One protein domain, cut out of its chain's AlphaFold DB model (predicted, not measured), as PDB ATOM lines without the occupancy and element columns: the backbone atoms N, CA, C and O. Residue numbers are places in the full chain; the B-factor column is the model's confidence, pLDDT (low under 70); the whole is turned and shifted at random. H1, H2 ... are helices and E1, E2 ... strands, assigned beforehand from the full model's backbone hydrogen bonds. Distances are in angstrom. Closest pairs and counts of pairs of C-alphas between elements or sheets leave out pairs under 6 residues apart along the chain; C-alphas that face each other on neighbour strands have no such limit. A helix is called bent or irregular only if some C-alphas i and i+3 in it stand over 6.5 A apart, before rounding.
ATOM      1  N   ILE A  11      22.930 -12.172 -26.359       90.94
ATOM      2  CA  ILE A  11      23.985 -11.191 -26.111       90.94
ATOM      3  C   ILE A  11      25.221 -11.618 -26.894       90.94
ATOM      4  O   ILE A  11      25.716 -12.738 -26.751       90.94
ATOM      5  N   VAL A  12      25.729 -10.708 -27.716       87.62
ATOM      6  CA  VAL A  12      26.828 -10.961 -28.645       87.62
ATOM      7  C   VAL A  12      27.915  -9.912 -28.475       87.62
ATOM      8  O   VAL A  12      27.655  -8.759 -28.130       87.62
ATOM      9  N   ILE A  13      29.152 -10.324 -28.733       87.25
ATOM     10  CA  ILE A  13      30.299  -9.420 -28.776       87.25
ATOM     11  C   ILE A  13      30.538  -9.045 -30.234       87.25
ATOM     12  O   ILE A  13      30.674  -9.914 -31.098       87.25
ATOM     13  N   ILE A  14      30.599  -7.745 -30.501       86.56
ATOM     14  CA  ILE A  14      30.959  -7.212 -31.807       86.56
ATOM     15  C   ILE A  14      32.431  -7.518 -32.064       86.56
ATOM     16  O   ILE A  14      33.300  -7.229 -31.241       86.56
ATOM     17  N   LYS A  15      32.701  -8.077 -33.239       83.00
ATOM     18  CA  LYS A  15      34.039  -8.403 -33.722       83.00
ATOM     19  C   LYS A  15      34.240  -7.688 -35.044       83.00
ATOM     20  O   LYS A  15      33.613  -8.024 -36.038       83.00
ATOM     21  N   THR A  16      35.048  -6.632 -35.042       76.62
ATOM     22  CA  THR A  16      35.253  -5.816 -36.251       76.62
ATOM     23  C   THR A  16      36.274  -6.421 -37.213       76.62
ATOM     24  O   THR A  16      36.537  -5.845 -38.263       76.62
ATOM     25  N   ASP A  17      36.901  -7.532 -36.845       71.75
ATOM     26  CA  ASP A  17      37.721  -8.357 -37.718       71.75
ATOM     27  C   ASP A  17      36.857  -9.350 -38.513       71.75
ATOM     28  O   ASP A  17      35.709  -9.635 -38.175       71.75
ATOM     29  N   ARG A  18      37.406  -9.887 -39.609       64.75
ATOM     30  CA  ARG A  18      36.754 -10.946 -40.398       64.75
ATOM     31  C   ARG A  18      36.868 -12.295 -39.679       64.75
ATOM     32  O   ARG A  18      37.552 -13.197 -40.164       64.75
ATOM     33  N   SER A  19      36.261 -12.412 -38.500       64.62
ATOM     34  CA  SER A  19      36.235 -13.650 -37.723       64.62
ATOM     35  C   SER A  19      35.029 -14.518 -38.101       64.62
ATOM     36  O   SER A  19      33.966 -14.025 -38.473       64.62
ATOM     37  N   LEU A  20      35.196 -15.839 -37.983       59.88
ATOM     38  CA  LEU A  20      34.210 -16.862 -38.378       59.88
ATOM     39  C   LEU A  20      32.877 -16.802 -37.605       59.88
ATOM     40  O   LEU A  20      31.928 -17.489 -37.960       59.88
ATOM     41  N   ASP A  21      32.815 -16.015 -36.539       64.31
ATOM     42  CA  ASP A  21      31.726 -15.951 -35.566       64.31
ATOM     43  C   ASP A  21      31.318 -14.505 -35.224       64.31
ATOM     44  O   ASP A  21      30.619 -14.270 -34.235       64.31
ATOM     45  N   GLY A  22      31.769 -13.536 -36.023       62.94
ATOM     46  CA  GLY A  22      31.606 -12.109 -35.771       62.94
ATOM     47  C   GLY A  22      30.466 -11.454 -36.549       62.94
ATOM     48  O   GLY A  22      30.179 -11.788 -37.704       62.94
ATOM     49  N   PHE A  23      29.846 -10.453 -35.925       69.19
ATOM     50  CA  PHE A  23      29.104  -9.439 -36.666       69.19
ATOM     51  C   PHE A  23      30.112  -8.542 -37.379       69.19
ATOM     52  O   PHE A  23      30.909  -7.863 -36.741       69.19
ATOM     53  N   SER A  24      30.089  -8.568 -38.701       65.31
ATOM     54  CA  SER A  24      31.100  -8.010 -39.583       65.31
ATOM     55  C   SER A  24      30.397  -7.590 -40.867       65.31
ATOM     56  O   SER A  24      29.947  -8.443 -41.625       65.31
ATOM     57  N   THR A  25      30.205  -6.279 -41.034       61.62
ATOM     58  CA  THR A  25      30.605  -5.449 -42.188       61.62
ATOM     59  C   THR A  25      30.009  -4.038 -42.042       61.62
ATOM     60  O   THR A  25      28.978  -3.815 -41.409       61.62
ATOM     61  N   GLY A  26      30.724  -3.069 -42.605       60.06
ATOM     62  CA  GLY A  26      30.465  -1.635 -42.568       60.06
ATOM     63  C   GLY A  26      31.748  -0.905 -42.989       60.06
ATOM     64  O   GLY A  26      32.819  -1.522 -43.001       60.06
ATOM     65  N   PRO A  27      31.702   0.383 -43.359       66.00
ATOM     66  CA  PRO A  27      32.914   1.143 -43.626       66.00
ATOM     67  C   PRO A  27      33.788   1.150 -42.371       66.00
ATOM     68  O   PRO A  27      33.346   1.572 -41.295       66.00
ATOM     69  N   HIS A  28      35.029   0.687 -42.504       74.62
ATOM     70  CA  HIS A  28      36.021   0.906 -41.463       74.62
ATOM     71  C   HIS A  28      36.308   2.402 -41.398       74.62
ATOM     72  O   HIS A  28      36.722   3.021 -42.378       74.62
ATOM     73  N   VAL A  29      36.064   2.981 -40.231       78.75
ATOM     74  CA  VAL A  29      36.382   4.374 -39.926       78.75
ATOM     75  C   VAL A  29      37.479   4.404 -38.871       78.75
ATOM     76  O   VAL A  29      37.742   3.403 -38.196       78.75
ATOM     77  N   LYS A  30      38.139   5.554 -38.700       77.88
ATOM     78  CA  LYS A  30      39.142   5.717 -37.641       77.88
ATOM     79  C   LYS A  30      38.504   5.377 -36.288       77.88
ATOM     80  O   LYS A  30      37.654   6.113 -35.798       77.88
ATOM     81  N   GLY A  31      38.917   4.254 -35.703       79.12
ATOM     82  CA  GLY A  31      38.451   3.803 -34.394       79.12
ATOM     83  C   GLY A  31      37.272   2.825 -34.378       79.12
ATOM     84  O   GLY A  31      36.744   2.619 -33.288       79.12
ATOM     85  N   GLY A  32      36.862   2.215 -35.501       85.50
ATOM     86  CA  GLY A  32      35.898   1.105 -35.473       85.50
ATOM     87  C   GLY A  32      35.169   0.828 -36.790       85.50
ATOM     88  O   GLY A  32      35.593   1.243 -37.868       85.50
ATOM     89  N   LEU A  33      34.046   0.123 -36.678       86.44
ATOM     90  CA  LEU A  33      33.125  -0.170 -37.770       86.44
ATOM     91  C   LEU A  33      31.927   0.776 -37.688       86.44
ATOM     92  O   LEU A  33      31.327   0.924 -36.622       86.44
ATOM     93  N   LYS A  34      31.567   1.422 -38.795       87.81
ATOM     94  CA  LYS A  34      30.357   2.245 -38.856       87.81
ATOM     95  C   LYS A  34      29.154   1.379 -39.235       87.81
ATOM     96  O   LYS A  34      29.155   0.779 -40.306       87.81
ATOM     97  N   ILE A  35      28.144   1.340 -38.369       88.94
ATOM     98  CA  ILE A  35      26.870   0.640 -38.594       88.94
ATOM     99  C   ILE A  35      25.729   1.647 -38.731       88.94
ATOM    100  O   ILE A  35      25.842   2.789 -38.274       88.94
ATOM    101  N   TYR A  36      24.642   1.231 -39.374       91.19
ATOM    102  CA  TYR A  36      23.571   2.118 -39.826       91.19
ATOM    103  C   TYR A  36      22.208   1.616 -39.375       91.19
ATOM    104  O   TYR A  36      22.028   0.433 -39.096       91.19
ATOM    105  N   LYS A  37      21.237   2.528 -39.290       92.06
ATOM    106  CA  LYS A  37      19.881   2.205 -38.840       92.06
ATOM    107  C   LYS A  37      19.207   1.175 -39.746       92.06
ATOM    108  O   LYS A  37      18.489   0.317 -39.248       92.06
ATOM    109  N   ARG A  38      19.435   1.261 -41.059       91.00
ATOM    110  CA  ARG A  38      18.871   0.334 -42.042       91.00
ATOM    111  C   ARG A  38      19.859   0.038 -43.167       91.00
ATOM    112  O   ARG A  38      20.579   0.933 -43.607       91.00
ATOM    113  N   ILE A  39      19.836  -1.201 -43.640       89.75
ATOM    114  CA  ILE A  39      20.527  -1.696 -44.828       89.75
ATOM    115  C   ILE A  39      19.457  -2.085 -45.858       89.75
ATOM    116  O   ILE A  39      18.488  -2.772 -45.527       89.75
ATOM    117  N   ASP A  40      19.597  -1.635 -47.103       88.94
ATOM    118  CA  ASP A  40      18.730  -2.058 -48.205       88.94
ATOM    119  C   ASP A  40      19.198  -3.397 -48.781       88.94
ATOM    120  O   ASP A  40      20.121  -3.469 -49.590       88.94
ATOM    121  N   LEU A  41      18.524  -4.469 -48.367       86.94
ATOM    122  CA  LEU A  41      18.815  -5.825 -48.827       86.94
ATOM    123  C   LEU A  41      18.590  -6.014 -50.336       86.94
ATOM    124  O   LEU A  41      19.271  -6.832 -50.948       86.94
ATOM    125  N   SER A  42      17.675  -5.262 -50.948       84.88
ATOM    126  CA  SER A  42      17.280  -5.469 -52.347       84.88
ATOM    127  C   SER A  42      18.295  -4.914 -53.346       84.88
ATOM    128  O   SER A  42      18.445  -5.432 -54.457       84.88
ATOM    129  N   ASN A  43      19.014  -3.864 -52.947       80.00
ATOM    130  CA  ASN A  43      19.988  -3.184 -53.795       80.00
ATOM    131  C   ASN A  43      21.440  -3.481 -53.424       80.00
ATOM    132  O   ASN A  43      22.310  -3.286 -54.278       80.00
ATOM    133  N   TYR A  44      21.689  -4.018 -52.227       78.69
ATOM    134  CA  TYR A  44      23.036  -4.322 -51.771       78.69
ATOM    135  C   TYR A  44      23.691  -5.443 -52.597       78.69
ATOM    136  O   TYR A  44      23.099  -6.519 -52.735       78.69
ATOM    137  N   PRO A  45      24.931  -5.257 -53.099       78.06
ATOM    138  CA  PRO A  45      25.833  -4.134 -52.837       78.06
ATOM    139  C   PRO A  45      25.707  -2.998 -53.873       78.06
ATOM    140  O   PRO A  45      25.724  -3.220 -55.084       78.06
ATOM    141  N   SER A  46      25.674  -1.764 -53.386       77.62
ATOM    142  CA  SER A  46      25.634  -0.485 -54.089       77.62
ATOM    143  C   SER A  46      26.301   0.603 -53.232       77.62
ATOM    144  O   SER A  46      26.595   0.438 -52.049       77.62
ATOM    145  N   HIS A  47      26.543   1.772 -53.822       73.25
ATOM    146  CA  HIS A  47      27.120   2.920 -53.119       73.25
ATOM    147  C   HIS A  47      26.153   3.571 -52.108       73.25
ATOM    148  O   HIS A  47      26.592   4.390 -51.305       73.25
ATOM    149  N   ASN A  48      24.863   3.213 -52.135       80.25
ATOM    150  CA  ASN A  48      23.788   3.855 -51.369       80.25
ATOM    151  C   ASN A  48      22.937   2.870 -50.542       80.25
ATOM    152  O   ASN A  48      21.762   3.121 -50.318       80.25
ATOM    153  N   ASP A  49      23.495   1.755 -50.065       83.50
ATOM    154  CA  ASP A  49      22.691   0.744 -49.346       83.50
ATOM    155  C   ASP A  49      22.414   1.059 -47.874       83.50
ATOM    156  O   ASP A  49      21.623   0.373 -47.227       83.50
ATOM    157  N   PHE A  50      23.109   2.041 -47.308       86.62
ATOM    158  CA  PHE A  50      23.124   2.297 -45.872       86.62
ATOM    159  C   PHE A  50      22.350   3.571 -45.539       86.62
ATOM    160  O   PHE A  50      22.727   4.664 -45.962       86.62
ATOM    161  N   PHE A  51      21.294   3.448 -44.733       84.88
ATOM    162  CA  PHE A  51      20.331   4.522 -44.493       84.88
ATOM    163  C   PHE A  51      20.194   4.897 -43.015       84.88
ATOM    164  O   PHE A  51      20.274   4.063 -42.109       84.88
ATOM    165  N   GLY A  52      19.879   6.177 -42.791       88.00
ATOM    166  CA  GLY A  52      19.527   6.729 -41.485       88.00
ATOM    167  C   GLY A  52      20.727   7.091 -40.610       88.00
ATOM    168  O   GLY A  52      21.838   7.319 -41.091       88.00
ATOM    169  N   SER A  53      20.479   7.186 -39.300       89.31
ATOM    170  CA  SER A  53      21.528   7.455 -38.318       89.31
ATOM    171  C   SER A  53      22.558   6.326 -38.294       89.31
ATOM    172  O   SER A  53      22.279   5.182 -38.658       89.31
ATOM    173  N   SER A  54      23.770   6.659 -37.860       90.56
ATOM    174  CA  SER A  54      24.876   5.710 -37.786       90.56
ATOM    175  C   SER A  54      25.639   5.863 -36.483       90.56
ATOM    176  O   SER A  54      25.630   6.933 -35.873       90.56
ATOM    177  N   VAL A  55      26.304   4.789 -36.072       91.44
ATOM    178  CA  VAL A  55      27.186   4.775 -34.907       91.44
ATOM    179  C   VAL A  55      28.452   3.997 -35.231       91.44
ATOM    180  O   VAL A  55      28.452   3.096 -36.069       91.44
ATOM    181  N   THR A  56      29.551   4.356 -34.573       91.31
ATOM    182  CA  THR A  56      30.789   3.580 -34.632       91.31
ATOM    183  C   THR A  56      30.821   2.584 -33.482       91.31
ATOM    184  O   THR A  56      30.706   2.965 -32.311       91.31
ATOM    185  N   VAL A  57      30.999   1.311 -33.816       89.19
ATOM    186  CA  VAL A  57      31.200   0.212 -32.867       89.19
ATOM    187  C   VAL A  57      32.636  -0.289 -32.928       89.19
ATOM    188  O   VAL A  57      33.296  -0.210 -33.967       89.19
ATOM    189  N   LYS A  58      33.137  -0.770 -31.796       89.75
ATOM    190  CA  LYS A  58      34.489  -1.316 -31.655       89.75
ATOM    191  C   LYS A  58      34.431  -2.816 -31.427       89.75
ATOM    192  O   LYS A  58      33.426  -3.339 -30.955       89.75
ATOM    193  N   SER A  59      35.533  -3.495 -31.735       87.44
ATOM    194  CA  SER A  59      35.690  -4.882 -31.303       87.44
ATOM    195  C   SER A  59      35.618  -4.932 -29.776       87.44
ATOM    196  O   SER A  59      36.256  -4.114 -29.112       87.44
ATOM    197  N   GLY A  60      34.814  -5.843 -29.234       86.81
ATOM    198  CA  GLY A  60      34.529  -5.930 -27.802       86.81
ATOM    199  C   GLY A  60      33.270  -5.185 -27.345       86.81
ATOM    200  O   GLY A  60      32.826  -5.432 -26.225       86.81
ATOM    201  N   ASP A  61      32.661  -4.327 -28.177       90.75
ATOM    202  CA  ASP A  61      31.357  -3.733 -27.847       90.75
ATOM    203  C   ASP A  61      30.306  -4.852 -27.710       90.75
ATOM    204  O   ASP A  61      30.268  -5.792 -28.507       90.75
ATOM    205  N   ILE A  62      29.440  -4.750 -26.701       91.25
ATOM    206  CA  ILE A  62      28.361  -5.715 -26.461       91.25
ATOM    207  C   ILE A  62      27.090  -5.227 -27.151       91.25
ATOM    208  O   ILE A  62      26.721  -4.054 -27.043       91.25
ATOM    209  N   ALA A  63      26.405  -6.143 -27.826       92.19
ATOM    210  CA  ALA A  63      25.108  -5.900 -28.430       92.19
ATOM    211  C   ALA A  63      24.116  -7.005 -28.059       92.19
ATOM    212  O   ALA A  63      24.502  -8.121 -27.711       92.19
ATOM    213  N   THR A  64      22.828  -6.689 -28.132       94.19
ATOM    214  CA  THR A  64      21.747  -7.680 -28.024       94.19
ATOM    215  C   THR A  64      21.113  -7.866 -29.388       94.19
ATOM    216  O   THR A  64      20.758  -6.885 -30.036       94.19
ATOM    217  N   VAL A  65      20.967  -9.108 -29.828       93.12
ATOM    218  CA  VAL A  65      20.279  -9.431 -31.077       93.12
ATOM    219  C   VAL A  65      18.786  -9.222 -30.882       93.12
ATOM    220  O   VAL A  65      18.191  -9.762 -29.954       93.12
ATOM    221  N   ILE A  66      18.177  -8.429 -31.755       95.25
ATOM    222  CA  ILE A  66      16.747  -8.126 -31.712       95.25
ATOM    223  C   ILE A  66      15.994  -9.033 -32.672       95.25
ATOM    224  O   ILE A  66      15.061  -9.723 -32.264       95.25
ATOM    225  N   SER A  67      16.403  -9.071 -33.936       94.06
ATOM    226  CA  SER A  67      15.711  -9.834 -34.972       94.06
ATOM    227  C   SER A  67      16.656 -10.197 -36.117       94.06
ATOM    228  O   SER A  67      17.676  -9.539 -36.342       94.06
ATOM    229  N   TYR A  68      16.314 -11.255 -36.847       91.81
ATOM    230  CA  TYR A  68      16.909 -11.545 -38.147       91.81
ATOM    231  C   TYR A  68      16.150 -10.772 -39.231       91.81
ATOM    232  O   TYR A  68      14.926 -10.859 -39.307       91.81
ATOM    233  N   ILE A  69      16.877 -10.032 -40.069       92.50
ATOM    234  CA  ILE A  69      16.297  -9.187 -41.121       92.50
ATOM    235  C   ILE A  69      16.277  -9.894 -42.465       92.50
ATOM    236  O   ILE A  69      15.306  -9.769 -43.208       92.50
ATOM    237  N   GLY A  70      17.329 -10.639 -42.791       88.25
ATOM    238  CA  GLY A  70      17.397 -11.346 -44.062       88.25
ATOM    239  C   GLY A  70      18.801 -11.439 -44.631       88.25
ATOM    240  O   GLY A  70      19.798 -11.173 -43.960       88.25
ATOM    241  N   ARG A  71      18.855 -11.790 -45.913       86.12
ATOM    242  CA  ARG A  71      20.065 -11.759 -46.738       86.12
ATOM    243  C   ARG A  71      19.850 -10.779 -47.879       86.12
ATOM    244  O   ARG A  71      18.732 -10.716 -48.380       86.12
ATOM    245  N   PRO A  72      20.883 -10.050 -48.319       82.75
ATOM    246  CA  PRO A  72      20.758  -9.236 -49.515       82.75
ATOM    247  C   PRO A  72      20.439 -10.059 -50.771       82.75
ATOM    248  O   PRO A  72      21.066 -11.091 -51.022       82.75
ATOM    249  N   ASP A  73      19.514  -9.568 -51.591       79.31
ATOM    250  CA  ASP A  73      18.924 -10.300 -52.719       79.31
ATOM    251  C   ASP A  73      19.906 -10.461 -53.891       79.31
ATOM    252  O   ASP A  73      19.992 -11.515 -54.534       79.31
ATOM    253  N   ARG A  74      20.706  -9.419 -54.160       70.44
ATOM    254  CA  ARG A  74      21.661  -9.393 -55.287       70.44
ATOM    255  C   ARG A  74      22.945 -10.170 -55.023       70.44
ATOM    256  O   ARG A  74      23.748 -10.361 -55.933       70.44
ATOM    257  N   LEU A  75      23.133 -10.662 -53.803       67.00
ATOM    258  CA  LEU A  75      24.283 -11.480 -53.418       67.00
ATOM    259  C   LEU A  75      24.127 -12.966 -53.784       67.00
ATOM    260  O   LEU A  75      24.996 -13.777 -53.465       67.00
ATOM    261  N   SER A  76      23.040 -13.337 -54.463       55.53
ATOM    262  CA  SER A  76      22.689 -14.731 -54.757       55.53
ATOM    263  C   SER A  76      23.630 -15.453 -55.739       55.53
ATOM    264  O   SER A  76      23.689 -16.686 -55.705       55.53
ATOM    265  N   SER A  77      24.406 -14.737 -56.563       56.56
ATOM    266  CA  SER A  77      25.226 -15.342 -57.629       56.56
ATOM    267  C   SER A  77      26.644 -15.755 -57.211       56.56
ATOM    268  O   SER A  77      27.193 -16.687 -57.792       56.56
ATOM    269  N   ALA A  78      27.233 -15.134 -56.185       57.59
ATOM    270  CA  ALA A  78      28.595 -15.436 -55.740       57.59
ATOM    271  C   ALA A  78      28.589 -16.121 -54.364       57.59
ATOM    272  O   ALA A  78      28.134 -15.570 -53.365       57.59
ATOM    273  N   GLU A  79      29.114 -17.347 -54.310       60.53
ATOM    274  CA  GLU A  79      29.067 -18.245 -53.145       60.53
ATOM    275  C   GLU A  79      29.627 -17.613 -51.860       60.53
ATOM    276  O   GLU A  79      29.046 -17.759 -50.785       60.53
ATOM    277  N   GLN A  80      30.681 -16.805 -51.996       60.94
ATOM    278  CA  GLN A  80      31.305 -16.036 -50.916       60.94
ATOM    279  C   GLN A  80      30.388 -15.003 -50.250       60.94
ATOM    280  O   GLN A  80      30.775 -14.438 -49.233       60.94
ATOM    281  N   TRP A  81      29.213 -14.719 -50.816       60.16
ATOM    282  CA  TRP A  81      28.250 -13.776 -50.258       60.16
ATOM    283  C   TRP A  81      26.994 -14.437 -49.677       60.16
ATOM    284  O   TRP A  81      26.301 -13.822 -48.869       60.16
ATOM    285  N   LYS A  82      26.759 -15.726 -49.964       62.66
ATOM    286  CA  LYS A  82      25.690 -16.536 -49.334       62.66
ATOM    287  C   LYS A  82      25.868 -16.704 -47.822       62.66
ATOM    288  O   LYS A  82      24.978 -17.190 -47.131       62.66
ATOM    289  N   ILE A  83      27.038 -16.330 -47.324       68.25
ATOM    290  CA  ILE A  83      27.432 -16.390 -45.925       68.25
ATOM    291  C   ILE A  83      27.069 -15.120 -45.146       68.25
ATOM    292  O   ILE A  83      27.384 -15.076 -43.969       68.25
ATOM    293  N   TYR A  84      26.462 -14.087 -45.738       77.62
ATOM    294  CA  TYR A  84      26.116 -12.873 -44.988       77.62
ATOM    295  C   TYR A  84      24.632 -12.826 -44.647       77.62
ATOM    296  O   TYR A  84      23.788 -12.738 -45.535       77.62
ATOM    297  N   ASP A  85      24.341 -12.826 -43.351       85.94
ATOM    298  CA  ASP A  85      23.023 -12.505 -42.807       85.94
ATOM    299  C   ASP A  85      23.031 -11.075 -42.262       85.94
ATOM    300  O   ASP A  85      24.063 -10.593 -41.796       85.94
ATOM    301  N   VAL A  86      21.881 -10.411 -42.263       88.75
ATOM    302  CA  VAL A  86      21.672  -9.120 -41.604       88.75
ATOM    303  C   VAL A  86      20.739  -9.311 -40.419       88.75
ATOM    304  O   VAL A  86      19.696  -9.956 -40.530       88.75
ATOM    305  N   TYR A  87      21.113  -8.720 -39.290       91.94
ATOM    306  CA  TYR A  87      20.325  -8.712 -38.064       91.94
ATOM    307  C   TYR A  87      20.113  -7.280 -37.588       91.94
ATOM    308  O   TYR A  87      20.953  -6.406 -37.821       91.94
ATOM    309  N   GLU A  88      19.026  -7.064 -36.860       94.38
ATOM    310  CA  GLU A  88      18.898  -5.917 -35.970       94.38
ATOM    311  C   GLU A  88      19.564  -6.217 -34.637       94.38
ATOM    312  O   GLU A  88      19.359  -7.275 -34.035       94.38
ATOM    313  N   ILE A  89      20.335  -5.248 -34.161       93.25
ATOM    314  CA  ILE A  89      21.018  -5.300 -32.879       93.25
ATOM    315  C   ILE A  89      20.744  -4.029 -32.078       93.25
ATOM    316  O   ILE A  89      20.705  -2.924 -32.621       93.25
ATOM    317  N   LEU A  90      20.590  -4.184 -30.768       95.06
ATOM    318  CA  LEU A  90      20.583  -3.094 -29.804       95.06
ATOM    319  C   LEU A  90      22.005  -2.892 -29.288       95.06
ATOM    320  O   LEU A  90      22.575  -3.774 -28.645       95.06
ATOM    321  N   VAL A  91      22.568  -1.718 -29.550       92.62
ATOM    322  CA  VAL A  91      23.908  -1.333 -29.100       92.62
ATOM    323  C   VAL A  91      23.917   0.151 -28.755       92.62
ATOM    324  O   VAL A  91      23.332   0.973 -29.460       92.62
ATOM    325  N   LYS A  92      24.550   0.513 -27.632       91.12
ATOM    326  CA  LYS A  92      24.596   1.905 -27.131       91.12
ATOM    327  C   LYS A  92      23.195   2.542 -27.035       91.12
ATOM    328  O   LYS A  92      22.992   3.691 -27.421       91.12
ATOM    329  N   GLY A  93      22.219   1.760 -26.565       92.69
ATOM    330  CA  GLY A  93      20.835   2.197 -26.348       92.69
ATOM    331  C   GLY A  93      20.001   2.422 -27.615       92.69
ATOM    332  O   GLY A  93      18.883   2.910 -27.507       92.69
ATOM    333  N   ASN A  94      20.512   2.084 -28.802       94.56
ATOM    334  CA  ASN A  94      19.830   2.309 -30.076       94.56
ATOM    335  C   ASN A  94      19.843   1.045 -30.946       94.56
ATOM    336  O   ASN A  94      20.743   0.210 -30.828       94.56
ATOM    337  N   VAL A  95      18.845   0.914 -31.823       95.12
ATOM    338  CA  VAL A  95      18.726  -0.218 -32.754       95.12
ATOM    339  C   VAL A  95      19.377   0.126 -34.089       95.12
ATOM    340  O   VAL A  95      19.087   1.168 -34.684       95.12
ATOM    341  N   TYR A  96      20.241  -0.770 -34.555       94.25
ATOM    342  CA  TYR A  96      20.940  -0.681 -35.833       94.25
ATOM    343  C   TYR A  96      20.923  -2.027 -36.542       94.25
ATOM    344  O   TYR A  96      20.721  -3.065 -35.916       94.25
ATOM    345  N   GLN A  97      21.189  -2.009 -37.845       92.88
ATOM    346  CA  GLN A  97      21.362  -3.219 -38.632       92.88
ATOM    347  C   GLN A  97      22.840  -3.496 -38.871       92.88
ATOM    348  O   GLN A  97      23.641  -2.588 -39.121       92.88
ATOM    349  N   MET A  98      23.198  -4.771 -38.771       88.62
ATOM    350  CA  MET A  98      24.575  -5.217 -38.873       88.62
ATOM    351  C   MET A  98      24.647  -6.579 -39.550       88.62
ATOM    352  O   MET A  98      23.812  -7.457 -39.326       88.62
ATOM    353  N   PHE A  99      25.668  -6.747 -40.380       86.75
ATOM    354  CA  PHE A  99      25.943  -8.015 -41.030       86.75
ATOM    355  C   PHE A  99      26.601  -9.000 -40.068       86.75
ATOM    356  O   PHE A  99      27.380  -8.615 -39.197       86.75
ATOM    357  N   ARG A 100      26.334 -10.284 -40.274       83.62
ATOM    358  CA  ARG A 100      26.994 -11.415 -39.631       83.62
ATOM    359  C   ARG A 100      27.596 -12.322 -40.693       83.62
ATOM    360  O   ARG A 100      26.920 -12.686 -41.654       83.62
ATOM    361  N   GLN A 101      28.851 -12.716 -40.490       77.12
ATOM    362  CA  GLN A 101      29.519 -13.707 -41.328       77.12
ATOM    363  C   GLN A 101      29.187 -15.127 -40.849       77.12
ATOM    364  O   GLN A 101      29.479 -15.506 -39.722       77.12
ATOM    365  N   ASN A 102      28.607 -15.932 -41.734       70.69
ATOM    366  CA  ASN A 102      28.219 -17.331 -41.544       70.69
ATOM    367  C   ASN A 102      29.150 -18.277 -42.310       70.69
ATOM    368  O   ASN A 102      28.698 -19.225 -42.959       70.69
TER     369      ASN A 102
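This is residues 11 to 102 of the 108 residues of an uncharacterized protein of Candidatus Pacearchaeota archaeon (UniProt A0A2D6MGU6). The domain is a small sandwich of two sheets: a strongly twisted sheet of four strands, E1, E4, E5 and E6, and the bent hairpin E2 and E3 face to face with it, its strands crossed at 70 degrees to those of the sheet. The short helix H1 sits at one end of the domain, on the stretch that joins E4 to E5. The printed part has 92 residues, with six named strands and one named helix in the order E1 E2 E3 E4 H1 E5 E6. The large sheet has the order E1, E4, E5, E6, all antiparallel, and the class is mostly strand. The whole is compact, with a radius of gyration of the C-alphas of 12.2 A, and rounded, with spans of 34 by 28 by 27 A.

E1, residues 11 to 13, is an edge strand and the antiparallel neighbour of E4, residues 62 to 70; N 12 and O 63 are within hydrogen-bond range at 2.9 A. The pairing is staggered: E4 pairs with E1 over residues 62 to 64 and with E5, residues 84 to 91, over residues 64 to 70. E2, residues 32 to 39, and E3, residues 50 to 57, form an antiparallel hairpin, with N 35 and O 55 2.9 A apart. E2 bends by 64 degrees at residue 36 and E3 by 94 degrees at residue 53. Between E4 and E5, N 66 and O 88 are 2.8 A apart. E5 and E6, residues 94 to 101, form the other hairpin, with N 89 and O 96 2.8 A apart. Between the two sheets, the closest C-alphas of E2 and E6 are those of Lys 37 and Tyr 96, 4.3 A apart. E2 and E5 are near each other, while E2 and E4 are apart. H1, residues 73 to 77, is not on the sheet. It is irregular, with C-alphas 74 and 77 7.3 A apart; 0 of 1 O i to N i+4 pairs and 0 of 2 O i to N i+3 pairs are within range.

E1 begins at C-alpha 11, (23.985, -11.191, -26.111). E2 is 18.2 A long and E3 15.4 A. E4, the longest strand by residues, is 21.5 A long and ends at C-alpha 70, (17.397, -11.346, -44.062). E5 is 19.8 A long, and E6, 21.8 A long, ends at C-alpha 101, (29.519, -13.707, -41.328).

The C-alphas farthest apart are those of Ser 77 and Gly 93, 36.1 A. The printed part has no cut. The link from E1 to E2, residues 14 to 31, is long. Confidence is under 70 at residues 18 to 27 and 75 to 83, of which 75 to 77 belong to H1.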